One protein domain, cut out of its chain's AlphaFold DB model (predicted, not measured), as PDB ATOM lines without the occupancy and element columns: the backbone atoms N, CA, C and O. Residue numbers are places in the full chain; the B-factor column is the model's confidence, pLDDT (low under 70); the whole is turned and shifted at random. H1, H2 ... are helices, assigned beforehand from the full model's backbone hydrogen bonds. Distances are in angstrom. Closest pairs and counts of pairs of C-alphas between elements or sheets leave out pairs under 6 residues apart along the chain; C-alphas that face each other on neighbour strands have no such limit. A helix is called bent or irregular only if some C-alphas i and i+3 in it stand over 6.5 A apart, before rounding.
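What this domain is: This is residues 349 to 520 of the 804 residues of the protein "Mediator of RNA polymerase II transcription subunit 5" of Teratosphaeria nubilosa (UniProt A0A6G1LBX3). A compact body of helices is stacked along its longest axis, with the helical hairpin H1 and H2 at one end and the helical hairpin H7b and H8 at the other. Between these ends run two lines of contacts, H3 to H5 to the bent helix H7 and H4 to H6 to H8, with H5 and H4 nearest the middle. The printed part has 172 residues with eight named helices, H1 to H8 in order, and no named strand; its class is all helix, and the packing is part aligned, part crossed. The radius of gyration of the C-alphas is 15.9 A, and the outline is rounded, spanning 43 by 37 by 35 A.

Where its parts are: H1, residues 356 to 370, begins at C-alpha 356 (16.828, 8.884, -12.335) and is 21.1 A long. H2 is residues 383 to 388. H3, residues 391 to 410, 28.0 A long, is irregular, with C-alphas 396 and 399 7.2 A apart, and has a kink of 49 degrees near residue 399. H4 is residues 416 to 427, H5 residues 434 to 444 and H6 residues 453 to 463. H7, residues 471 to 498, was assigned as one helix by its hydrogen bonds but is bent: C-alphas 483 and 486 are 7.5 A apart. Its arms, H7a, residues 471 to 483, and H7b, residues 486 to 498, stand at a steep tilt of 61 degrees. H8, residues 500 to 519, 28.5 A long, is irregular, with C-alphas 501 and 504 7.5 A apart, and has a kink of 48 degrees near residue 511; it ends at C-alpha 519 (55.714, 5.558, -25.286).

How they stand to each other: H1 touches H3 at a steep tilt of 63 degrees, closest at the C-alphas of Leu 362 and Leu 397, 6.6 A. With residues 369 to 370 alone H1 touches H4, closest C-alphas Leu 369 and Gly 422, 4.6 A. The hairpin H3 and H4 only just touch, with 3 pairs of C-alphas within 8 A, the closest being Cys 409 and Ile 416, 6.5 A. Residues 395 to 402 of H3 touch H5, closest C-alphas Pro 399 and Gly 438, 5.4 A. H7b and H8 touch at a shallow tilt of 18 degrees, opposite ways, closest C-alphas Gly 496 and Lys 503, 4.2 A. Every O i to N i+4 pair is within hydrogen-bond range in H1, H2, H6, H7a and H7b; the counts are 14 of 16 in H3, 5 of 8 in H4, 6 of 7 in H5 and 12 of 16 in H8.

The domain as a whole: The C-alphas of Arg 387 and Pro 500, the two farthest apart, are 46.4 A apart. The printed part has no cut, and the link H1 to H2, residues 371 to 382, is long. Mean pLDDT of the printed part is 85.9; residues 352 to 353, 375 to 379, 446 to 450, 468 to 469 and 519 to 520 are under 70.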
ATOM      1  N   THR A 349      36.135  12.858 -16.964       75.56
ATOM      2  CA  THR A 349      36.481  13.056 -15.551       75.56
ATOM      3  C   THR A 349      35.363  13.691 -14.729       75.56
ATOM      4  O   THR A 349      35.589  14.022 -13.570       75.56
ATOM      5  N   SER A 350      34.215  13.983 -15.333       78.38
ATOM      6  CA  SER A 350      33.122  14.689 -14.668       78.38
ATOM      7  C   SER A 350      32.220  13.667 -13.990       78.38
ATOM      8  O   SER A 350      31.614  12.844 -14.669       78.38
ATOM      9  N   ALA A 351      32.137  13.728 -12.665       72.31
ATOM     10  CA  ALA A 351      31.178  12.957 -11.889       72.31
ATOM     11  C   ALA A 351      30.028  13.876 -11.426       72.31
ATOM     12  O   ALA A 351      30.252  15.053 -11.127       72.31
ATOM     13  N   GLY A 352      28.795  13.359 -11.421       65.31
ATOM     14  CA  GLY A 352      27.599  14.071 -10.945       65.31
ATOM     15  C   GLY A 352      26.620  14.564 -12.024       65.31
ATOM     16  O   GLY A 352      26.954  14.692 -13.198       65.31
ATOM     17  N   GLY A 353      25.376  14.839 -11.602       68.00
ATOM     18  CA  GLY A 353      24.281  15.282 -12.482       68.00
ATOM     19  C   GLY A 353      23.553  14.151 -13.221       68.00
ATOM     20  O   GLY A 353      23.206  14.320 -14.387       68.00
ATOM     21  N   LEU A 354      23.351  13.006 -12.562       81.31
ATOM     22  CA  LEU A 354      22.718  11.825 -13.156       81.31
ATOM     23  C   LEU A 354      21.188  11.943 -13.192       81.31
ATOM     24  O   LEU A 354      20.576  12.430 -12.239       81.31
ATOM     25  N   SER A 355      20.573  11.454 -14.271       86.06
ATOM     26  CA  SER A 355      19.123  11.242 -14.335       86.06
ATOM     27  C   SER A 355      18.679  10.092 -13.419       86.06
ATOM     28  O   SER A 355      19.493   9.273 -12.987       86.06
ATOM     29  N   ASP A 356      17.378   9.990 -13.137       86.75
ATOM     30  CA  ASP A 356      16.828   8.884 -12.335       86.75
ATOM     31  C   ASP A 356      17.125   7.509 -12.960       86.75
ATOM     32  O   ASP A 356      17.451   6.554 -12.255       86.75
ATOM     33  N   GLU A 357      17.088   7.423 -14.290       88.25
ATOM     34  CA  GLU A 357      17.443   6.217 -15.044       88.25
ATOM     35  C   GLU A 357      18.925   5.856 -14.880       88.25
ATOM     36  O   GLU A 357      19.254   4.718 -14.541       88.25
ATOM     37  N   GLN A 358      19.814   6.842 -15.020       87.75
ATOM     38  CA  GLN A 358      21.254   6.671 -14.828       87.75
ATOM     39  C   GLN A 358      21.602   6.258 -13.393       87.75
ATOM     40  O   GLN A 358      22.469   5.410 -13.193       87.75
ATOM     41  N   ASN A 359      20.909   6.805 -12.390       88.38
ATOM     42  CA  ASN A 359      21.056   6.377 -10.996       88.38
ATOM     43  C   ASN A 359      20.626   4.914 -10.804       88.38
ATOM     44  O   ASN A 359      21.288   4.159 -10.088       88.38
ATOM     45  N   GLY A 360      19.540   4.499 -11.465       90.38
ATOM     46  CA  GLY A 360      19.080   3.111 -11.455       90.38
ATOM     47  C   GLY A 360      20.088   2.147 -12.090       90.38
ATOM     48  O   GLY A 360      20.366   1.094 -11.519       90.38
ATOM     49  N   GLN A 361      20.666   2.512 -13.237       91.12
ATOM     50  CA  GLN A 361      21.718   1.732 -13.904       91.12
ATOM     51  C   GLN A 361      22.995   1.663 -13.058       91.12
ATOM     52  O   GLN A 361      23.546   0.581 -12.866       91.12
ATOM     53  N   LEU A 362      23.438   2.794 -12.501       91.19
ATOM     54  CA  LEU A 362      24.623   2.860 -11.647       91.19
ATOM     55  C   LEU A 362      24.489   1.965 -10.411       91.19
ATOM     56  O   LEU A 362      25.423   1.239 -10.085       91.19
ATOM     57  N   SER A 363      23.317   1.961  -9.768       89.56
ATOM     58  CA  SER A 363      23.053   1.105  -8.601       89.56
ATOM     59  C   SER A 363      23.226  -0.378  -8.941       89.56
ATOM     60  O   SER A 363      23.884  -1.107  -8.206       89.56
ATOM     61  N   LYS A 364      22.732  -0.813 -10.105       90.38
ATOM     62  CA  LYS A 364      22.868  -2.203 -10.571       90.38
ATOM     63  C   LYS A 364      24.308  -2.580 -10.906       90.38
ATOM     64  O   LYS A 364      24.721  -3.703 -10.633       90.38
ATOM     65  N   TRP A 365      25.080  -1.651 -11.472       92.25
ATOM     66  CA  TRP A 365      26.513  -1.851 -11.695       92.25
ATOM     67  C   TRP A 365      27.294  -1.948 -10.382       92.25
ATOM     68  O   TRP A 365      28.179  -2.790 -10.269       92.25
ATOM     69  N   ILE A 366      26.954  -1.134  -9.379       89.88
ATOM     70  CA  ILE A 366      27.545  -1.225  -8.037       89.88
ATOM     71  C   ILE A 366      27.224  -2.584  -7.407       89.88
ATOM     72  O   ILE A 366      28.138  -3.246  -6.915       89.88
ATOM     73  N   ASP A 367      25.971  -3.037  -7.481       87.94
ATOM     74  CA  ASP A 367      25.581  -4.358  -6.983       87.94
ATOM     75  C   ASP A 367      26.352  -5.472  -7.714       87.94
ATOM     76  O   ASP A 367      26.943  -6.330  -7.071       87.94
ATOM     77  N   GLY A 368      26.444  -5.430  -9.047       86.94
ATOM     78  CA  GLY A 368      27.176  -6.442  -9.821       86.94
ATOM     79  C   GLY A 368      28.685  -6.491  -9.542       86.94
ATOM     80  O   GLY A 368      29.282  -7.564  -9.557       86.94
ATOM     81  N   LEU A 369      29.319  -5.346  -9.267       88.56
ATOM     82  CA  LEU A 369      30.761  -5.284  -8.998       88.56
ATOM     83  C   LEU A 369      31.122  -5.621  -7.548       88.56
ATOM     84  O   LEU A 369      32.203  -6.150  -7.304       88.56
ATOM     85  N   PHE A 370      30.264  -5.276  -6.583       89.50
ATOM     86  CA  PHE A 370      30.625  -5.305  -5.163       89.50
ATOM     87  C   PHE A 370      29.749  -6.217  -4.297       89.50
ATOM     88  O   PHE A 370      30.099  -6.429  -3.135       89.50
ATOM     89  N   ALA A 371      28.639  -6.770  -4.804       84.44
ATOM     90  CA  ALA A 371      27.844  -7.728  -4.037       84.44
ATOM     91  C   ALA A 371      28.638  -9.016  -3.823       84.44
ATOM     92  O   ALA A 371      29.049  -9.677  -4.778       84.44
ATOM     93  N   THR A 372      28.837  -9.384  -2.562       78.44
ATOM     94  CA  THR A 372      29.549 -10.604  -2.192       78.44
ATOM     95  C   THR A 372      28.588 -11.759  -1.972       78.44
ATOM     96  O   THR A 372      27.533 -11.575  -1.360       78.44
ATOM     97  N   ASP A 373      28.970 -12.946  -2.423       76.81
ATOM     98  CA  ASP A 373      28.266 -14.184  -2.119       76.81
ATOM     99  C   ASP A 373      28.535 -14.663  -0.673       76.81
ATOM    100  O   ASP A 373      29.214 -14.003   0.119       76.81
ATOM    101  N   GLU A 374      27.996 -15.831  -0.310       71.31
ATOM    102  CA  GLU A 374      28.180 -16.438   1.020       71.31
ATOM    103  C   GLU A 374      29.653 -16.760   1.352       71.31
ATOM    104  O   GLU A 374      29.991 -16.932   2.525       71.31
ATOM    105  N   HIS A 375      30.533 -16.806   0.345       65.44
ATOM    106  CA  HIS A 375      31.969 -17.062   0.479       65.44
ATOM    107  C   HIS A 375      32.806 -15.773   0.510       65.44
ATOM    108  O   HIS A 375      34.014 -15.840   0.734       65.44
ATOM    109  N   GLY A 376      32.178 -14.601   0.358       66.00
ATOM    110  CA  GLY A 376      32.860 -13.308   0.347       66.00
ATOM    111  C   GLY A 376      33.483 -12.939  -1.002       66.00
ATOM    112  O   GLY A 376      34.214 -11.949  -1.065       66.00
ATOM    113  N   GLU A 377      33.193 -13.697  -2.062       67.56
ATOM    114  CA  GLU A 377      33.634 -13.431  -3.434       67.56
ATOM    115  C   GLU A 377      32.616 -12.528  -4.139       67.56
ATOM    116  O   GLU A 377      31.415 -12.593  -3.873       67.56
ATOM    117  N   THR A 378      33.071 -11.659  -5.042       69.19
ATOM    118  CA  THR A 378      32.156 -10.802  -5.812       69.19
ATOM    119  C   THR A 378      31.305 -11.656  -6.750       69.19
ATOM    120  O   THR A 378      31.847 -12.446  -7.519       69.19
ATOM    121  N   SER A 379      29.986 -11.452  -6.732       69.56
ATOM    122  CA  SER A 379      28.985 -12.247  -7.469       69.56
ATOM    123  C   SER A 379      29.143 -12.190  -8.996       69.56
ATOM    124  O   SER A 379      28.525 -12.976  -9.713       69.56
ATOM    125  N   GLY A 380      29.978 -11.275  -9.495       75.94
ATOM    126  CA  GLY A 380      30.239 -11.081 -10.913       75.94
ATOM    127  C   GLY A 380      29.145 -10.272 -11.610       75.94
ATOM    128  O   GLY A 380      28.064 -10.010 -11.080       75.94
ATOM    129  N   ILE A 381      29.442  -9.853 -12.838       86.00
ATOM    130  CA  ILE A 381      28.543  -9.011 -13.626       86.00
ATOM    131  C   ILE A 381      27.587  -9.910 -14.410       86.00
ATOM    132  O   ILE A 381      28.007 -10.646 -15.299       86.00
ATOM    133  N   SER A 382      26.295  -9.841 -14.088       85.12
ATOM    134  CA  SER A 382      25.265 -10.598 -14.810       85.12
ATOM    135  C   SER A 382      24.889  -9.954 -16.151       85.12
ATOM    136  O   SER A 382      24.884  -8.726 -16.278       85.12
ATOM    137  N   ASP A 383      24.461 -10.772 -17.117       86.12
ATOM    138  CA  ASP A 383      23.949 -10.294 -18.410       86.12
ATOM    139  C   ASP A 383      22.727  -9.369 -18.267       86.12
ATOM    140  O   ASP A 383      22.530  -8.487 -19.094       86.12
ATOM    141  N   GLU A 384      21.928  -9.495 -17.202       86.25
ATOM    142  CA  GLU A 384      20.782  -8.602 -16.975       86.25
ATOM    143  C   GLU A 384      21.224  -7.155 -16.687       86.25
ATOM    144  O   GLU A 384      20.562  -6.208 -17.115       86.25
ATOM    145  N   VAL A 385      22.369  -6.965 -16.017       88.81
ATOM    146  CA  VAL A 385      22.960  -5.630 -15.805       88.81
ATOM    147  C   VAL A 385      23.389  -5.033 -17.146       88.81
ATOM    148  O   VAL A 385      23.080  -3.877 -17.438       88.81
ATOM    149  N   MET A 386      24.040  -5.843 -17.985       89.69
ATOM    150  CA  MET A 386      24.490  -5.438 -19.318       89.69
ATOM    151  C   MET A 386      23.330  -5.199 -20.290       89.69
ATOM    152  O   MET A 386      23.421  -4.328 -21.142       89.69
ATOM    153  N   ARG A 387      22.216  -5.919 -20.149       89.00
ATOM    154  CA  ARG A 387      21.017  -5.741 -20.976       89.00
ATOM    155  C   ARG A 387      20.313  -4.410 -20.719       89.00
ATOM    156  O   ARG A 387      19.759  -3.805 -21.633       89.00
ATOM    157  N   GLN A 388      20.279  -3.979 -19.460       87.94
ATOM    158  CA  GLN A 388      19.547  -2.784 -19.023       87.94
ATOM    159  C   GLN A 388      20.361  -1.490 -19.132       87.94
ATOM    160  O   GLN A 388      19.819  -0.392 -18.983       87.94
ATOM    161  N   CYS A 389      21.664  -1.613 -19.356       91.50
ATOM    162  CA  CYS A 389      22.575  -0.502 -19.531       91.50
ATOM    163  C   CYS A 389      23.353  -0.760 -20.817       91.50
ATOM    164  O   CYS A 389      24.167  -1.671 -20.812       91.50
ATOM    165  N   PRO A 390      23.164  -0.010 -21.911       91.62
ATOM    166  CA  PRO A 390      24.011  -0.176 -23.083       91.62
ATOM    167  C   PRO A 390      25.455   0.247 -22.776       91.62
ATOM    168  O   PRO A 390      25.674   1.078 -21.883       91.62
ATOM    169  N   PRO A 391      26.455  -0.249 -23.535       93.94
ATOM    170  CA  PRO A 391      27.858   0.094 -23.309       93.94
ATOM    171  C   PRO A 391      28.086   1.608 -23.244       93.94
ATOM    172  O   PRO A 391      28.787   2.102 -22.364       93.94
ATOM    173  N   GLN A 392      27.435   2.369 -24.128       93.38
ATOM    174  CA  GLN A 392      27.520   3.830 -24.165       93.38
ATOM    175  C   GLN A 392      27.175   4.482 -22.821       93.38
ATOM    176  O   GLN A 392      27.892   5.375 -22.364       93.38
ATOM    177  N   ASP A 393      26.088   4.042 -22.189       91.81
ATOM    178  CA  ASP A 393      25.653   4.588 -20.908       91.81
ATOM    179  C   ASP A 393      26.591   4.145 -19.795       91.81
ATOM    180  O   ASP A 393      27.023   4.990 -19.012       91.81
ATOM    181  N   PHE A 394      27.029   2.880 -19.799       93.31
ATOM    182  CA  PHE A 394      28.020   2.393 -18.842       93.31
ATOM    183  C   PHE A 394      29.267   3.287 -18.824       93.31
ATOM    184  O   PHE A 394      29.623   3.816 -17.771       93.31
ATOM    185  N   TYR A 395      29.882   3.560 -19.982       93.19
ATOM    186  CA  TYR A 395      31.090   4.397 -20.055       93.19
ATOM    187  C   TYR A 395      30.871   5.842 -19.574       93.19
ATOM    188  O   TYR A 395      31.817   6.465 -19.087       93.19
ATOM    189  N   ARG A 396      29.647   6.382 -19.660       90.56
ATOM    190  CA  ARG A 396      29.302   7.698 -19.085       90.56
ATOM    191  C   ARG A 396      29.181   7.658 -17.562       90.56
ATOM    192  O   ARG A 396      29.436   8.668 -16.914       90.56
ATOM    193  N   LEU A 397      28.803   6.512 -16.997       91.75
ATOM    194  CA  LEU A 397      28.642   6.318 -15.555       91.75
ATOM    195  C   LEU A 397      29.973   6.070 -14.832       91.75
ATOM    196  O   LEU A 397      30.050   6.317 -13.632       91.75
ATOM    197  N   VAL A 398      31.020   5.633 -15.540       92.06
ATOM    198  CA  VAL A 398      32.306   5.225 -14.943       92.06
ATOM    199  C   VAL A 398      32.905   6.249 -13.962       92.06
ATOM    200  O   VAL A 398      33.284   5.833 -12.868       92.06
ATOM    201  N   PRO A 399      32.992   7.566 -14.255       89.12
ATOM    202  CA  PRO A 399      33.530   8.521 -13.280       89.12
ATOM    203  C   PRO A 399      32.724   8.555 -11.972       89.12
ATOM    204  O   PRO A 399      33.304   8.547 -10.889       89.12
ATOM    205  N   SER A 400      31.392   8.523 -12.073       89.88
ATOM    206  CA  SER A 400      30.489   8.476 -10.915       89.88
ATOM    207  C   SER A 400      30.588   7.145 -10.164       89.88
ATOM    208  O   SER A 400      30.497   7.132  -8.941       89.88
ATOM    209  N   LEU A 401      30.821   6.037 -10.873       91.38
ATOM    210  CA  LEU A 401      31.070   4.723 -10.278       91.38
ATOM    211  C   LEU A 401      32.329   4.749  -9.410       91.38
ATOM    212  O   LEU A 401      32.269   4.374  -8.245       91.38
ATOM    213  N   PHE A 402      33.441   5.278  -9.926       89.75
ATOM    214  CA  PHE A 402      34.673   5.428  -9.143       89.75
ATOM    215  C   PHE A 402      34.484   6.337  -7.922       89.75
ATOM    216  O   PHE A 402      34.933   5.987  -6.827       89.75
ATOM    217  N   GLU A 403      33.797   7.471  -8.084       88.31
ATOM    218  CA  GLU A 403      33.507   8.392  -6.983       88.31
ATOM    219  C   GLU A 403      32.670   7.720  -5.883       88.31
ATOM    220  O   GLU A 403      33.051   7.735  -4.709       88.31
ATOM    221  N   GLN A 404      31.548   7.091  -6.247       88.69
ATOM    222  CA  GLN A 404      30.644   6.465  -5.283       88.69
ATOM    223  C   GLN A 404      31.281   5.256  -4.592       88.69
ATOM    224  O   GLN A 404      31.154   5.127  -3.373       88.69
ATOM    225  N   SER A 405      32.024   4.416  -5.318       89.69
ATOM    226  CA  SER A 405      32.740   3.283  -4.724       89.69
ATOM    227  C   SER A 405      33.813   3.735  -3.730       89.69
ATOM    228  O   SER A 405      33.945   3.147  -2.654       89.69
ATOM    229  N   LEU A 406      34.540   4.820  -4.031       88.00
ATOM    230  CA  LEU A 406      35.519   5.389  -3.104       88.00
ATOM    231  C   LEU A 406      34.849   5.948  -1.841       88.00
ATOM    232  O   LEU A 406      35.307   5.684  -0.727       88.00
ATOM    233  N   LEU A 407      33.748   6.691  -1.996       87.25
ATOM    234  CA  LEU A 407      32.979   7.240  -0.876       87.25
ATOM    235  C   LEU A 407      32.388   6.132   0.011       87.25
ATOM    236  O   LEU A 407      32.447   6.228   1.243       87.25
ATOM    237  N   ALA A 408      31.863   5.063  -0.591       87.94
ATOM    238  CA  ALA A 408      31.370   3.887   0.122       87.94
ATOM    239  C   ALA A 408      32.495   3.192   0.905       87.94
ATOM    240  O   ALA A 408      32.320   2.859   2.077       87.94
ATOM    241  N   CYS A 409      33.683   3.052   0.305       88.06
ATOM    242  CA  CYS A 409      34.832   2.464   0.988       88.06
ATOM    243  C   CYS A 409      35.300   3.323   2.172       88.06
ATOM    244  O   CYS A 409      35.490   2.825   3.282       88.06
ATOM    245  N   ARG A 410      35.385   4.642   1.978       84.06
ATOM    246  CA  ARG A 410      35.782   5.587   3.029       84.06
ATOM    247  C   ARG A 410      34.792   5.642   4.191       84.06
ATOM    248  O   ARG A 410      35.197   5.794   5.338       84.06
ATOM    249  N   SER A 411      33.498   5.544   3.899       86.44
ATOM    250  CA  SER A 411      32.443   5.530   4.921       86.44
ATOM    251  C   SER A 411      32.334   4.196   5.671       86.44
ATOM    252  O   SER A 411      31.539   4.092   6.602       86.44
ATOM    253  N   GLY A 412      33.133   3.189   5.299       84.44
ATOM    254  CA  GLY A 412      33.104   1.857   5.901       84.44
ATOM    255  C   GLY A 412      31.922   0.995   5.448       84.44
ATOM    256  O   GLY A 412      31.732  -0.087   5.996       84.44
ATOM    257  N   LEU A 413      31.147   1.453   4.457       86.25
ATOM    258  CA  LEU A 413      30.066   0.677   3.840       86.25
ATOM    259  C   LEU A 413      30.605  -0.411   2.901       86.25
ATOM    260  O   LEU A 413      29.951  -1.430   2.711       86.25
ATOM    261  N   LEU A 414      31.800  -0.202   2.343       86.50
ATOM    262  CA  LEU A 414      32.489  -1.144   1.463       86.50
ATOM    263  C   LEU A 414      33.880  -1.474   2.025       86.50
ATOM    264  O   LEU A 414      34.676  -0.581   2.310       86.50
ATOM    265  N   SER A 415      34.202  -2.758   2.184       87.88
ATOM    266  CA  SER A 415      35.529  -3.158   2.668       87.88
ATOM    267  C   SER A 415      36.603  -2.977   1.584       87.88
ATOM    268  O   SER A 415      36.323  -3.097   0.393       87.88
ATOM    269  N   ILE A 416      37.855  -2.712   1.981       85.88
ATOM    270  CA  ILE A 416      38.975  -2.549   1.033       85.88
ATOM    271  C   ILE A 416      39.180  -3.795   0.143       85.88
ATOM    272  O   ILE A 416      39.404  -3.609  -1.053       85.88
ATOM    273  N   PRO A 417      39.110  -5.046   0.653       87.06
ATOM    274  CA  PRO A 417      39.223  -6.236  -0.193       87.06
ATOM    275  C   PRO A 417      38.126  -6.325  -1.258       87.06
ATOM    276  O   PRO A 417      38.446  -6.554  -2.419       87.06
ATOM    277  N   VAL A 418      36.867  -6.060  -0.891       87.44
ATOM    278  CA  VAL A 418      35.739  -6.081  -1.841       87.44
ATOM    279  C   VAL A 418      35.868  -4.948  -2.857       87.44
ATOM    280  O   VAL A 418      35.626  -5.149  -4.041       87.44
ATOM    281  N   PHE A 419      36.331  -3.771  -2.428       87.44
ATOM    282  CA  PHE A 419      36.601  -2.663  -3.340       87.44
ATOM    283  C   PHE A 419      37.680  -3.012  -4.375       87.44
ATOM    284  O   PHE A 419      37.505  -2.733  -5.558       87.44
ATOM    285  N   LYS A 420      38.775  -3.658  -3.950       86.12
ATOM    286  CA  LYS A 420      39.816  -4.141  -4.868       86.12
ATOM    287  C   LYS A 420      39.275  -5.215  -5.808       86.12
ATOM    288  O   LYS A 420      39.421  -5.050  -7.010       86.12
ATOM    289  N   GLY A 421      38.619  -6.247  -5.275       84.12
ATOM    290  CA  GLY A 421      38.057  -7.346  -6.065       84.12
ATOM    291  C   GLY A 421      37.067  -6.862  -7.126       84.12
ATOM    292  O   GLY A 421      37.199  -7.209  -8.292       84.12
ATOM    293  N   GLY A 422      36.153  -5.957  -6.766       87.50
ATOM    294  CA  GLY A 422      35.204  -5.390  -7.725       87.50
ATOM    295  C   GLY A 422      35.872  -4.555  -8.820       87.50
ATOM    296  O   GLY A 422      35.496  -4.644  -9.984       87.50
ATOM    297  N   LEU A 423      36.909  -3.774  -8.491       88.75
ATOM    298  CA  LEU A 423      37.658  -3.018  -9.500       88.75
ATOM    299  C   LEU A 423      38.566  -3.897 -10.371       88.75
ATOM    300  O   LEU A 423      38.890  -3.498 -11.488       88.75
ATOM    301  N   GLU A 424      38.962  -5.082  -9.903       88.44
ATOM    302  CA  GLU A 424      39.700  -6.053 -10.716       88.44
ATOM    303  C   GLU A 424      38.868  -6.562 -11.896       88.44
ATOM    304  O   GLU A 424      39.432  -6.785 -12.962       88.44
ATOM    305  N   LEU A 425      37.535  -6.618 -11.775       89.31
ATOM    306  CA  LEU A 425      36.637  -6.942 -12.894       89.31
ATOM    307  C   LEU A 425      36.723  -5.919 -14.040       89.31
ATOM    308  O   LEU A 425      36.425  -6.243 -15.186       89.31
ATOM    309  N   LEU A 426      37.177  -4.687 -13.770       91.62
ATOM    310  CA  LEU A 426      37.419  -3.685 -14.815       91.62
ATOM    311  C   LEU A 426      38.668  -3.987 -15.658       91.62
ATOM    312  O   LEU A 426      38.896  -3.303 -16.653       91.62
ATOM    313  N   LEU A 427      39.489  -4.972 -15.266       91.38
ATOM    314  CA  LEU A 427      40.625  -5.455 -16.057       91.38
ATOM    315  C   LEU A 427      40.220  -6.492 -17.116       91.38
ATOM    316  O   LEU A 427      41.056  -6.880 -17.935       91.38
ATOM    317  N   GLU A 428      38.956  -6.916 -17.130       91.38
ATOM    318  CA  GLU A 428      38.433  -7.791 -18.172       91.38
ATOM    319  C   GLU A 428      38.305  -7.045 -19.516       91.38
ATOM    320  O   GLU A 428      37.963  -5.854 -19.529       91.38
ATOM    321  N   PRO A 429      38.533  -7.710 -20.669       91.31
ATOM    322  CA  PRO A 429      38.594  -7.063 -21.987       91.31
ATOM    323  C   PRO A 429      37.396  -6.164 -22.313       91.31
ATOM    324  O   PRO A 429      37.557  -5.086 -22.886       91.31
ATOM    325  N   PHE A 430      36.199  -6.583 -21.898       92.56
ATOM    326  CA  PHE A 430      34.940  -5.906 -22.197       92.56
ATOM    327  C   PHE A 430      34.684  -4.641 -21.360       92.56
ATOM    328  O   PHE A 430      33.865  -3.809 -21.755       92.56
ATOM    329  N   LEU A 431      35.404  -4.447 -20.247       94.38
ATOM    330  CA  LEU A 431      35.341  -3.227 -19.429       94.38
ATOM    331  C   LEU A 431      36.637  -2.430 -19.424       94.38
ATOM    332  O   LEU A 431      36.623  -1.278 -18.994       94.38
ATOM    333  N   LEU A 432      37.742  -2.984 -19.911       94.19
ATOM    334  CA  LEU A 432      39.066  -2.374 -19.829       94.19
ATOM    335  C   LEU A 432      39.150  -0.893 -20.248       94.19
ATOM    336  O   LEU A 432      39.828  -0.122 -19.561       94.19
ATOM    337  N   PRO A 433      38.455  -0.422 -21.306       95.00
ATOM    338  CA  PRO A 433      38.500   0.990 -21.689       95.00
ATOM    339  C   PRO A 433      37.917   1.931 -20.619       95.00
ATOM    340  O   PRO A 433      38.211   3.127 -20.626       95.00
ATOM    341  N   SER A 434      37.133   1.416 -19.663       94.25
ATOM    342  CA  SER A 434      36.540   2.197 -18.569       94.25
ATOM    343  C   SER A 434      37.619   2.779 -17.661       94.25
ATOM    344  O   SER A 434      37.486   3.899 -17.162       94.25
ATOM    345  N   LEU A 435      38.753   2.088 -17.537       94.38
ATOM    346  CA  LEU A 435      39.899   2.550 -16.766       94.38
ATOM    347  C   LEU A 435      40.443   3.890 -17.268       94.38
ATOM    348  O   LEU A 435      41.001   4.641 -16.474       94.38
ATOM    349  N   ILE A 436      40.239   4.252 -18.540       93.38
ATOM    350  CA  ILE A 436      40.606   5.585 -19.039       93.38
ATOM    351  C   ILE A 436      39.831   6.654 -18.263       93.38
ATOM    352  O   ILE A 436      40.437   7.609 -17.780       93.38
ATOM    353  N   GLY A 437      38.515   6.480 -18.101       89.44
ATOM    354  CA  GLY A 437      37.652   7.369 -17.320       89.44
ATOM    355  C   GLY A 437      37.976   7.336 -15.833       89.44
ATOM    356  O   GLY A 437      38.256   8.379 -15.242       89.44
ATOM    357  N   GLY A 438      38.029   6.138 -15.247       89.56
ATOM    358  CA  GLY A 438      38.303   5.957 -13.819       89.56
ATOM    359  C   GLY A 438      39.651   6.533 -13.382       89.56
ATOM    360  O   GLY A 438      39.724   7.338 -12.453       89.56
ATOM    361  N   LEU A 439      40.732   6.199 -14.095       91.19
ATOM    362  CA  LEU A 439      42.073   6.704 -13.787       91.19
ATOM    363  C   LEU A 439      42.212   8.199 -14.113       91.19
ATOM    364  O   LEU A 439      42.903   8.916 -13.390       91.19
ATOM    365  N   SER A 440      41.537   8.705 -15.153       88.75
ATOM    366  CA  SER A 440      41.526  10.148 -15.441       88.75
ATOM    367  C   SER A 440      40.785  10.939 -14.365       88.75
ATOM    368  O   SER A 440      41.256  12.006 -13.969       88.75
ATOM    369  N   TRP A 441      39.666  10.421 -13.850       89.06
ATOM    370  CA  TRP A 441      38.962  11.000 -12.706       89.06
ATOM    371  C   TRP A 441      39.875  11.061 -11.472       89.06
ATOM    372  O   TRP A 441      40.032  12.138 -10.894       89.06
ATOM    373  N   LEU A 442      40.597   9.976 -11.160       84.94
ATOM    374  CA  LEU A 442      41.578   9.950 -10.065       84.94
ATOM    375  C   LEU A 442      42.653  11.032 -10.189       84.94
ATOM    376  O   LEU A 442      43.098  11.571  -9.182       84.94
ATOM    377  N   THR A 443      43.073  11.384 -11.408       83.19
ATOM    378  CA  THR A 443      44.080  12.445 -11.585       83.19
ATOM    379  C   THR A 443      43.579  13.833 -11.185       83.19
ATOM    380  O   THR A 443      44.398  14.685 -10.837       83.19
ATOM    381  N   ARG A 444      42.259  14.061 -11.246       77.56
ATOM    382  CA  ARG A 444      41.586  15.311 -10.859       77.56
ATOM    383  C   ARG A 444      41.079  15.297  -9.421       77.56
ATOM    384  O   ARG A 444      40.953  16.373  -8.841       77.56
ATOM    385  N   HIS A 445      40.794  14.120  -8.867       76.69
ATOM    386  CA  HIS A 445      40.439  13.960  -7.462       76.69
ATOM    387  C   HIS A 445      41.614  14.408  -6.591       76.69
ATOM    388  O   HIS A 445      42.713  13.856  -6.664       76.69
ATOM    389  N   SER A 446      41.409  15.460  -5.801       65.50
ATOM    390  CA  SER A 446      42.449  16.001  -4.930       65.50
ATOM    391  C   SER A 446      42.795  14.962  -3.866       65.50
ATOM    392  O   SER A 446      41.987  14.663  -2.987       65.50
ATOM    393  N   PHE A 447      44.018  14.426  -3.908       65.12
ATOM    394  CA  PHE A 447      44.514  13.514  -2.872       65.12
ATOM    395  C   PHE A 447      44.577  14.172  -1.475       65.12
ATOM    396  O   PHE A 447      44.749  13.474  -0.474       65.12
ATOM    397  N   GLU A 448      44.471  15.503  -1.397       54.75
ATOM    398  CA  GLU A 448      44.632  16.295  -0.174       54.75
ATOM    399  C   GLU A 448      43.345  16.494   0.621       54.75
ATOM    400  O   GLU A 448      43.395  16.479   1.850       54.75
ATOM    401  N   ASP A 449      42.203  16.662  -0.045       58.47
ATOM    402  CA  ASP A 449      41.010  17.226   0.603       58.47
ATOM    403  C   ASP A 449      40.121  16.175   1.282       58.47
ATOM    404  O   ASP A 449      39.149  16.510   1.963       58.47
ATOM    405  N   HIS A 450      40.434  14.890   1.097       65.31
ATOM    406  CA  HIS A 450      39.468  13.823   1.361       65.31
ATOM    407  C   HIS A 450      39.954  12.742   2.340       65.31
ATOM    408  O   HIS A 450      39.126  12.142   3.025       65.31
ATOM    409  N   GLY A 451      41.274  12.571   2.510       70.50
ATOM    410  CA  GLY A 451      41.855  11.575   3.426       70.50
ATOM    411  C   GLY A 451      41.972  10.157   2.849       70.50
ATOM    412  O   GLY A 451      42.313   9.228   3.576       70.50
ATOM    413  N   ASP A 452      41.741   9.988   1.545       80.38
ATOM    414  CA  ASP A 452      41.570   8.680   0.888       80.38
ATOM    415  C   ASP A 452      42.866   8.127   0.257       80.38
ATOM    416  O   ASP A 452      42.856   7.075  -0.385       80.38
ATOM    417  N   ALA A 453      43.994   8.828   0.411       82.88
ATOM    418  CA  ALA A 453      45.222   8.569  -0.346       82.88
ATOM    419  C   ALA A 453      45.744   7.125  -0.219       82.88
ATOM    420  O   ALA A 453      46.235   6.564  -1.194       82.88
ATOM    421  N   ASP A 454      45.610   6.502   0.953       83.94
ATOM    422  CA  ASP A 454      46.045   5.118   1.176       83.94
ATOM    423  C   ASP A 454      45.210   4.088   0.417       83.94
ATOM    424  O   ASP A 454      45.754   3.114  -0.104       83.94
ATOM    425  N   VAL A 455      43.897   4.306   0.337       84.88
ATOM    426  CA  VAL A 455      42.991   3.440  -0.424       84.88
ATOM    427  C   VAL A 455      43.286   3.593  -1.915       84.88
ATOM    428  O   VAL A 455      43.441   2.600  -2.624       84.88
ATOM    429  N   LEU A 456      43.464   4.833  -2.375       85.81
ATOM    430  CA  LEU A 456      43.755   5.140  -3.774       85.81
ATOM    431  C   LEU A 456      45.092   4.569  -4.247       85.81
ATOM    432  O   LEU A 456      45.151   3.976  -5.320       85.81
ATOM    433  N   LEU A 457      46.158   4.692  -3.451       88.69
ATOM    434  CA  LEU A 457      47.464   4.119  -3.795       88.69
ATOM    435  C   LEU A 457      47.403   2.591  -3.913       88.69
ATOM    436  O   LEU A 457      48.016   2.026  -4.814       88.69
ATOM    437  N   GLN A 458      46.635   1.928  -3.046       87.56
ATOM    438  CA  GLN A 458      46.450   0.478  -3.109       87.56
ATOM    439  C   GLN A 458      45.639   0.027  -4.331       87.56
ATOM    440  O   GLN A 458      45.912  -1.034  -4.885       87.56
ATOM    441  N   VAL A 459      44.641   0.810  -4.740       87.50
ATOM    442  CA  VAL A 459      43.837   0.540  -5.942       87.50
ATOM    443  C   VAL A 459      44.671   0.761  -7.200       87.50
ATOM    444  O   VAL A 459      44.679  -0.088  -8.087       87.50
ATOM    445  N   LEU A 460      45.432   1.858  -7.256       90.69
ATOM    446  CA  LEU A 460      46.355   2.134  -8.354       90.69
ATOM    447  C   LEU A 460      47.402   1.025  -8.500       90.69
ATOM    448  O   LEU A 460      47.646   0.577  -9.615       90.69
ATOM    449  N   ASP A 461      47.978   0.532  -7.400       89.50
ATOM    450  CA  ASP A 461      48.934  -0.583  -7.454       89.50
ATOM    451  C   ASP A 461      48.346  -1.836  -8.125       89.50
ATOM    452  O   ASP A 461      49.062  -2.531  -8.846       89.50
ATOM    453  N   LYS A 462      47.044  -2.100  -7.946       89.00
ATOM    454  CA  LYS A 462      46.369  -3.225  -8.598       89.00
ATOM    455  C   LYS A 462      46.041  -2.938 -10.066       89.00
ATOM    456  O   LYS A 462      46.371  -3.753 -10.919       89.00
ATOM    457  N   LEU A 463      45.446  -1.782 -10.368       92.06
ATOM    458  CA  LEU A 463      44.970  -1.440 -11.718       92.06
ATOM    459  C   LEU A 463      46.095  -1.154 -12.723       92.06
ATOM    460  O   LEU A 463      45.894  -1.286 -13.930       92.06
ATOM    461  N   LEU A 464      47.271  -0.730 -12.249       92.06
ATOM    462  CA  LEU A 464      48.419  -0.427 -13.110       92.06
ATOM    463  C   LEU A 464      49.236  -1.662 -13.492       92.06
ATOM    464  O   LEU A 464      50.021  -1.598 -14.438       92.06
ATOM    465  N   LYS A 465      49.080  -2.776 -12.774       87.62
ATOM    466  CA  LYS A 465      49.768  -4.023 -13.109       87.62
ATOM    467  C   LYS A 465      49.041  -4.705 -14.267       87.62
ATOM    468  O   LYS A 465      47.811  -4.686 -14.294       87.62
ATOM    469  N   PRO A 466      49.777  -5.277 -15.234       74.50
ATOM    470  CA  PRO A 466      49.152  -5.965 -16.348       74.50
ATOM    471  C   PRO A 466      48.299  -7.119 -15.813       74.50
ATOM    472  O   PRO A 466      48.751  -7.837 -14.912       74.50
ATOM    473  N   PRO A 467      47.086  -7.318 -16.348       71.19
ATOM    474  CA  PRO A 467      46.334  -8.518 -16.035       71.19
ATOM    475  C   PRO A 467      47.135  -9.737 -16.520       71.19
ATOM    476  O   PRO A 467      47.777  -9.687 -17.571       71.19
ATOM    477  N   GLY A 468      47.116 -10.839 -15.764       60.75
ATOM    478  CA  GLY A 468      47.774 -12.107 -16.131       60.75
ATOM    479  C   GLY A 468      47.113 -12.837 -17.313       60.75
ATOM    480  O   GLY A 468      47.138 -14.060 -17.369       60.75
ATOM    481  N   SER A 469      46.467 -12.096 -18.210       66.88
ATOM    482  CA  SER A 469      45.558 -12.559 -19.256       66.88
ATOM    483  C   SER A 469      46.222 -12.593 -20.642       66.88
ATOM    484  O   SER A 469      47.442 -12.461 -20.776       66.88
ATOM    485  N   SER A 470      45.405 -12.818 -21.681       84.94
ATOM    486  CA  SER A 470      45.806 -12.957 -23.087       84.94
ATOM    487  C   SER A 470      46.633 -11.777 -23.624       84.94
ATOM    488  O   SER A 470      46.533 -10.646 -23.143       84.94
ATOM    489  N   GLN A 471      47.410 -12.019 -24.690       86.81
ATOM    490  CA  GLN A 471      48.224 -10.990 -25.355       86.81
ATOM    491  C   GLN A 471      47.391  -9.778 -25.816       86.81
ATOM    492  O   GLN A 471      47.864  -8.642 -25.747       86.81
ATOM    493  N   ASP A 472      46.150 -10.004 -26.250       86.12
ATOM    494  CA  ASP A 472      45.226  -8.940 -26.655       86.12
ATOM    495  C   ASP A 472      44.853  -8.051 -25.471       86.12
ATOM    496  O   ASP A 472      44.993  -6.831 -25.548       86.12
ATOM    497  N   THR A 473      44.487  -8.650 -24.339       90.81
ATOM    498  CA  THR A 473      44.141  -7.906 -23.119       90.81
ATOM    499  C   THR A 473      45.330  -7.093 -22.608       90.81
ATOM    500  O   THR A 473      45.174  -5.940 -22.209       90.81
ATOM    501  N   GLN A 474      46.544  -7.646 -22.683       91.62
ATOM    502  CA  GLN A 474      47.767  -6.918 -22.335       91.62
ATOM    503  C   GLN A 474      48.017  -5.728 -23.272       91.62
ATOM    504  O   GLN A 474      48.400  -4.648 -22.815       91.62
ATOM    505  N   ALA A 475      47.782  -5.892 -24.578       92.06
ATOM    506  CA  ALA A 475      47.896  -4.804 -25.548       92.06
ATOM    507  C   ALA A 475      46.849  -3.707 -25.293       92.06
ATOM    508  O   ALA A 475      47.179  -2.518 -25.323       92.06
ATOM    509  N   MET A 476      45.613  -4.097 -24.973       94.12
ATOM    510  CA  MET A 476      44.545  -3.174 -24.603       94.12
ATOM    511  C   MET A 476      44.888  -2.412 -23.308       94.12
ATOM    512  O   MET A 476      44.783  -1.185 -23.265       94.12
ATOM    513  N   HIS A 477      45.381  -3.101 -22.272       94.75
ATOM    514  CA  HIS A 477      45.771  -2.483 -20.996       94.75
ATOM    515  C   HIS A 477      46.924  -1.500 -21.192       94.75
ATOM    516  O   HIS A 477      46.869  -0.361 -20.730       94.75
ATOM    517  N   LYS A 478      47.923  -1.880 -21.993       93.31
ATOM    518  CA  LYS A 478      48.999  -0.981 -22.421       93.31
ATOM    519  C   LYS A 478      48.456   0.276 -23.107       93.31
ATOM    520  O   LYS A 478      48.931   1.368 -22.800       93.31
ATOM    521  N   ALA A 479      47.472   0.155 -23.999       94.00
ATOM    522  CA  ALA A 479      46.862   1.307 -24.666       94.00
ATOM    523  C   ALA A 479      46.135   2.238 -23.679       94.00
ATOM    524  O   ALA A 479      46.284   3.459 -23.774       94.00
ATOM    525  N   VAL A 480      45.425   1.680 -22.691       94.75
ATOM    526  CA  VAL A 480      44.833   2.447 -21.581       94.75
ATOM    527  C   VAL A 480      45.914   3.207 -20.815       94.75
ATOM    528  O   VAL A 480      45.814   4.426 -20.656       94.75
ATOM    529  N   LEU A 481      46.978   2.520 -20.385       94.06
ATOM    530  CA  LEU A 481      48.063   3.125 -19.610       94.06
ATOM    531  C   LEU A 481      48.772   4.244 -20.378       94.06
ATOM    532  O   LEU A 481      49.051   5.292 -19.800       94.06
ATOM    533  N   VAL A 482      48.990   4.090 -21.686       92.31
ATOM    534  CA  VAL A 482      49.541   5.152 -22.549       92.31
ATOM    535  C   VAL A 482      48.673   6.419 -22.530       92.31
ATOM    536  O   VAL A 482      49.204   7.523 -22.620       92.31
ATOM    537  N   MET A 483      47.352   6.325 -22.375       91.62
ATOM    538  CA  MET A 483      46.497   7.520 -22.328       91.62
ATOM    539  C   MET A 483      46.534   8.242 -20.976       91.62
ATOM    540  O   MET A 483      46.427   9.468 -20.924       91.62
ATOM    541  N   VAL A 484      46.733   7.508 -19.880       92.12
ATOM    542  CA  VAL A 484      46.634   8.059 -18.514       92.12
ATOM    543  C   VAL A 484      47.985   8.267 -17.822       92.12
ATOM    544  O   VAL A 484      48.058   8.982 -16.824       92.12
ATOM    545  N   ALA A 485      49.083   7.709 -18.345       92.06
ATOM    546  CA  ALA A 485      50.378   7.692 -17.660       92.06
ATOM    547  C   ALA A 485      50.941   9.089 -17.360       92.06
ATOM    548  O   ALA A 485      51.424   9.332 -16.253       92.06
ATOM    549  N   VAL A 486      50.885  10.024 -18.316       89.81
ATOM    550  CA  VAL A 486      51.413  11.390 -18.132       89.81
ATOM    551  C   VAL A 486      50.643  12.181 -17.063       89.81
ATOM    552  O   VAL A 486      51.299  12.698 -16.151       89.81
ATOM    553  N   PRO A 487      49.300  12.321 -17.123       89.44
ATOM    554  CA  PRO A 487      48.564  13.031 -16.079       89.44
ATOM    555  C   PRO A 487      48.686  12.339 -14.717       89.44
ATOM    556  O   PRO A 487      48.879  13.025 -13.713       89.44
ATOM    557  N   LEU A 488      48.677  11.002 -14.676       91.00
ATOM    558  CA  LEU A 488      48.788  10.252 -13.427       91.00
ATOM    559  C   LEU A 488      50.172  10.407 -12.784       91.00
ATOM    560  O   LEU A 488      50.264  10.667 -11.588       91.00
ATOM    561  N   THR A 489      51.248  10.365 -13.577       91.62
ATOM    562  CA  THR A 489      52.618  10.619 -13.093       91.62
ATOM    563  C   THR A 489      52.742  12.005 -12.469       91.62
ATOM    564  O   THR A 489      53.347  12.150 -11.410       91.62
ATOM    565  N   ARG A 490      52.158  13.038 -13.095       89.56
ATOM    566  CA  ARG A 490      52.166  14.403 -12.540       89.56
ATOM    567  C   ARG A 490      51.413  14.470 -11.215       89.56
ATOM    568  O   ARG A 490      51.946  15.011 -10.253       89.56
ATOM    569  N   SER A 491      50.229  13.864 -11.157       89.75
ATOM    570  CA  SER A 491      49.415  13.831  -9.940       89.75
ATOM    571  C   SER A 491      50.131  13.103  -8.787       89.75
ATOM    572  O   SER A 491      50.219  13.622  -7.675       89.75
ATOM    573  N   LEU A 492      50.786  11.967  -9.066       90.12
ATOM    574  CA  LEU A 492      51.606  11.229  -8.092       90.12
ATOM    575  C   LEU A 492      52.859  12.002  -7.643       90.12
ATOM    576  O   LEU A 492      53.237  11.944  -6.471       90.12
ATOM    577  N   GLN A 493      53.510  12.743  -8.548       90.19
ATOM    578  CA  GLN A 493      54.636  13.615  -8.196       90.19
ATOM    579  C   GLN A 493      54.204  14.736  -7.248       90.19
ATOM    580  O   GLN A 493      54.918  15.037  -6.290       90.19
ATOM    581  N   ASP A 494      53.046  15.342  -7.500       88.31
ATOM    582  CA  ASP A 494      52.504  16.397  -6.648       88.31
ATOM    583  C   ASP A 494      52.072  15.848  -5.281       88.31
ATOM    584  O   ASP A 494      52.416  16.447  -4.257       88.31
ATOM    585  N   LEU A 495      51.471  14.652  -5.235       87.25
ATOM    586  CA  LEU A 495      51.206  13.929  -3.988       87.25
ATOM    587  C   LEU A 495      52.495  13.695  -3.186       87.25
ATOM    588  O   LEU A 495      52.563  14.052  -2.012       87.25
ATOM    589  N   GLY A 496      53.543  13.154  -3.814       86.19
ATOM    590  CA  GLY A 496      54.815  12.869  -3.140       86.19
ATOM    591  C   GLY A 496      55.560  14.118  -2.650       86.19
ATOM    592  O   GLY A 496      56.317  14.039  -1.680       86.19
ATOM    593  N   ARG A 497      55.349  15.281  -3.287       87.31
ATOM    594  CA  ARG A 497      55.875  16.577  -2.820       87.31
ATOM    595  C   ARG A 497      55.144  17.081  -1.581       87.31
ATOM    596  O   ARG A 497      55.783  17.637  -0.693       87.31
ATOM    597  N   LYS A 498      53.823  16.909  -1.535       85.25
ATOM    598  CA  LYS A 498      52.971  17.426  -0.455       85.25
ATOM    599  C   LYS A 498      52.881  16.483   0.747       85.25
ATOM    600  O   LYS A 498      52.729  16.950   1.872       85.25
ATOM    601  N   ARG A 499      53.017  15.172   0.529       83.38
ATOM    602  CA  ARG A 499      52.963  14.101   1.540       83.38
ATOM    603  C   ARG A 499      54.247  13.260   1.505       83.38
ATOM    604  O   ARG A 499      54.293  12.228   0.827       83.38
ATOM    605  N   PRO A 500      55.306  13.666   2.232       84.69
ATOM    606  CA  PRO A 500      56.570  12.930   2.266       84.69
ATOM    607  C   PRO A 500      56.419  11.481   2.756       84.69
ATOM    608  O   PRO A 500      57.162  10.613   2.306       84.69
ATOM    609  N   ASP A 501      55.428  11.210   3.614       87.38
ATOM    610  CA  ASP A 501      55.077   9.881   4.137       87.38
ATOM    611  C   ASP A 501      54.613   8.901   3.047       87.38
ATOM    612  O   ASP A 501      54.803   7.695   3.181       87.38
ATOM    613  N   LYS A 502      54.044   9.405   1.945       86.12
ATOM    614  CA  LYS A 502      53.549   8.592   0.817       86.12
ATOM    615  C   LYS A 502      54.487   8.582  -0.388       86.12
ATOM    616  O   LYS A 502      54.203   7.932  -1.394       86.12
ATOM    617  N   LYS A 503      55.631   9.268  -0.292       87.56
ATOM    618  CA  LYS A 503      56.579   9.436  -1.398       87.56
ATOM    619  C   LYS A 503      57.100   8.103  -1.940       87.56
ATOM    620  O   LYS A 503      57.193   7.956  -3.152       87.56
ATOM    621  N   ALA A 504      57.415   7.137  -1.074       89.75
ATOM    622  CA  ALA A 504      57.949   5.840  -1.499       89.75
ATOM    623  C   ALA A 504      56.953   5.056  -2.374       89.75
ATOM    624  O   ALA A 504      57.312   4.608  -3.460       89.75
ATOM    625  N   ALA A 505      55.688   4.971  -1.947       88.81
ATOM    626  CA  ALA A 505      54.627   4.317  -2.714       88.81
ATOM    627  C   ALA A 505      54.368   5.033  -4.051       88.81
ATOM    628  O   ALA A 505      54.305   4.390  -5.096       88.81
ATOM    629  N   ALA A 506      54.303   6.370  -4.039       89.44
ATOM    630  CA  ALA A 506      54.128   7.160  -5.256       89.44
ATOM    631  C   ALA A 506      55.276   6.946  -6.261       89.44
ATOM    632  O   ALA A 506      55.025   6.795  -7.453       89.44
ATOM    633  N   VAL A 507      56.529   6.886  -5.792       92.19
ATOM    634  CA  VAL A 507      57.698   6.602  -6.643       92.19
ATOM    635  C   VAL A 507      57.623   5.199  -7.248       92.19
ATOM    636  O   VAL A 507      57.898   5.055  -8.436       92.19
ATOM    637  N   GLY A 508      57.194   4.190  -6.480       93.19
ATOM    638  CA  GLY A 508      56.988   2.833  -6.997       93.19
ATOM    639  C   GLY A 508      55.998   2.791  -8.167       93.19
ATOM    640  O   GLY A 508      56.300   2.222  -9.214       93.19
ATOM    641  N   LEU A 509      54.857   3.476  -8.040       92.62
ATOM    642  CA  LEU A 509      53.864   3.575  -9.119       92.62
ATOM    643  C   LEU A 509      54.379   4.383 -10.322       92.62
ATOM    644  O   LEU A 509      54.094   4.038 -11.467       92.62
ATOM    645  N   ILE A 510      55.163   5.441 -10.090       92.56
ATOM    646  CA  ILE A 510      55.786   6.223 -11.172       92.56
ATOM    647  C   ILE A 510      56.750   5.357 -11.993       92.56
ATOM    648  O   ILE A 510      56.768   5.478 -13.217       92.56
ATOM    649  N   GLU A 511      57.519   4.467 -11.361       92.88
ATOM    650  CA  GLU A 511      58.401   3.547 -12.092       92.88
ATOM    651  C   GLU A 511      57.608   2.533 -12.937       92.88
ATOM    652  O   GLU A 511      58.017   2.254 -14.064       92.88
ATOM    653  N   ILE A 512      56.430   2.082 -12.481       92.38
ATOM    654  CA  ILE A 512      55.511   1.264 -13.302       92.38
ATOM    655  C   ILE A 512      55.007   2.057 -14.522       92.38
ATOM    656  O   ILE A 512      54.920   1.522 -15.625       92.38
ATOM    657  N   LEU A 513      54.701   3.349 -14.357       92.00
ATOM    658  CA  LEU A 513      54.171   4.205 -15.428       92.00
ATOM    659  C   LEU A 513      55.228   4.677 -16.435       92.00
ATOM    660  O   LEU A 513      54.901   5.020 -17.575       92.00
ATOM    661  N   LYS A 514      56.498   4.706 -16.033       90.75
ATOM    662  CA  LYS A 514      57.637   5.197 -16.815       90.75
ATOM    663  C   LYS A 514      57.716   4.659 -18.252       90.75
ATOM    664  O   LYS A 514      57.791   5.505 -19.150       90.75
ATOM    665  N   PRO A 515      57.643   3.337 -18.529       89.44
ATOM    666  CA  PRO A 515      57.668   2.833 -19.904       89.44
ATOM    667  C   PRO A 515      56.535   3.415 -20.755       89.44
ATOM    668  O   PRO A 515      56.750   3.762 -21.915       89.44
ATOM    669  N   TYR A 516      55.353   3.611 -20.174       89.38
ATOM    670  CA  TYR A 516      54.209   4.181 -20.878       89.38
ATOM    671  C   TYR A 516      54.396   5.677 -21.116       89.38
ATOM    672  O   TYR A 516      54.153   6.120 -22.228       89.38
ATOM    673  N   THR A 517      54.924   6.449 -20.154       83.12
ATOM    674  CA  THR A 517      55.227   7.886 -20.355       83.12
ATOM    675  C   THR A 517      56.212   8.149 -21.493       83.12
ATOM    676  O   THR A 517      56.095   9.163 -22.177       83.12
ATOM    677  N   GLN A 518      57.153   7.231 -21.718       72.69
ATOM    678  CA  GLN A 518      58.114   7.303 -22.818       72.69
ATOM    679  C   GLN A 518      57.484   6.900 -24.160       72.69
ATOM    680  O   GLN A 518      57.860   7.440 -25.199       72.69
ATOM    681  N   GLN A 519      56.505   5.989 -24.129       69.50
ATOM    682  CA  GLN A 519      55.714   5.558 -25.286       69.50
ATOM    683  C   GLN A 519      54.560   6.513 -25.633       69.50
ATOM    684  O   GLN A 519      54.047   6.450 -26.751       69.50
ATOM    685  N   VAL A 520      54.141   7.406 -24.719       63.06
ATOM    686  CA  VAL A 520      53.140   8.450 -24.998       63.06
ATOM    687  C   VAL A 520      53.729   9.467 -25.965       63.06
ATOM    688  O   VAL A 520      54.201  10.542 -25.592       63.06
TER     689      VAL A 520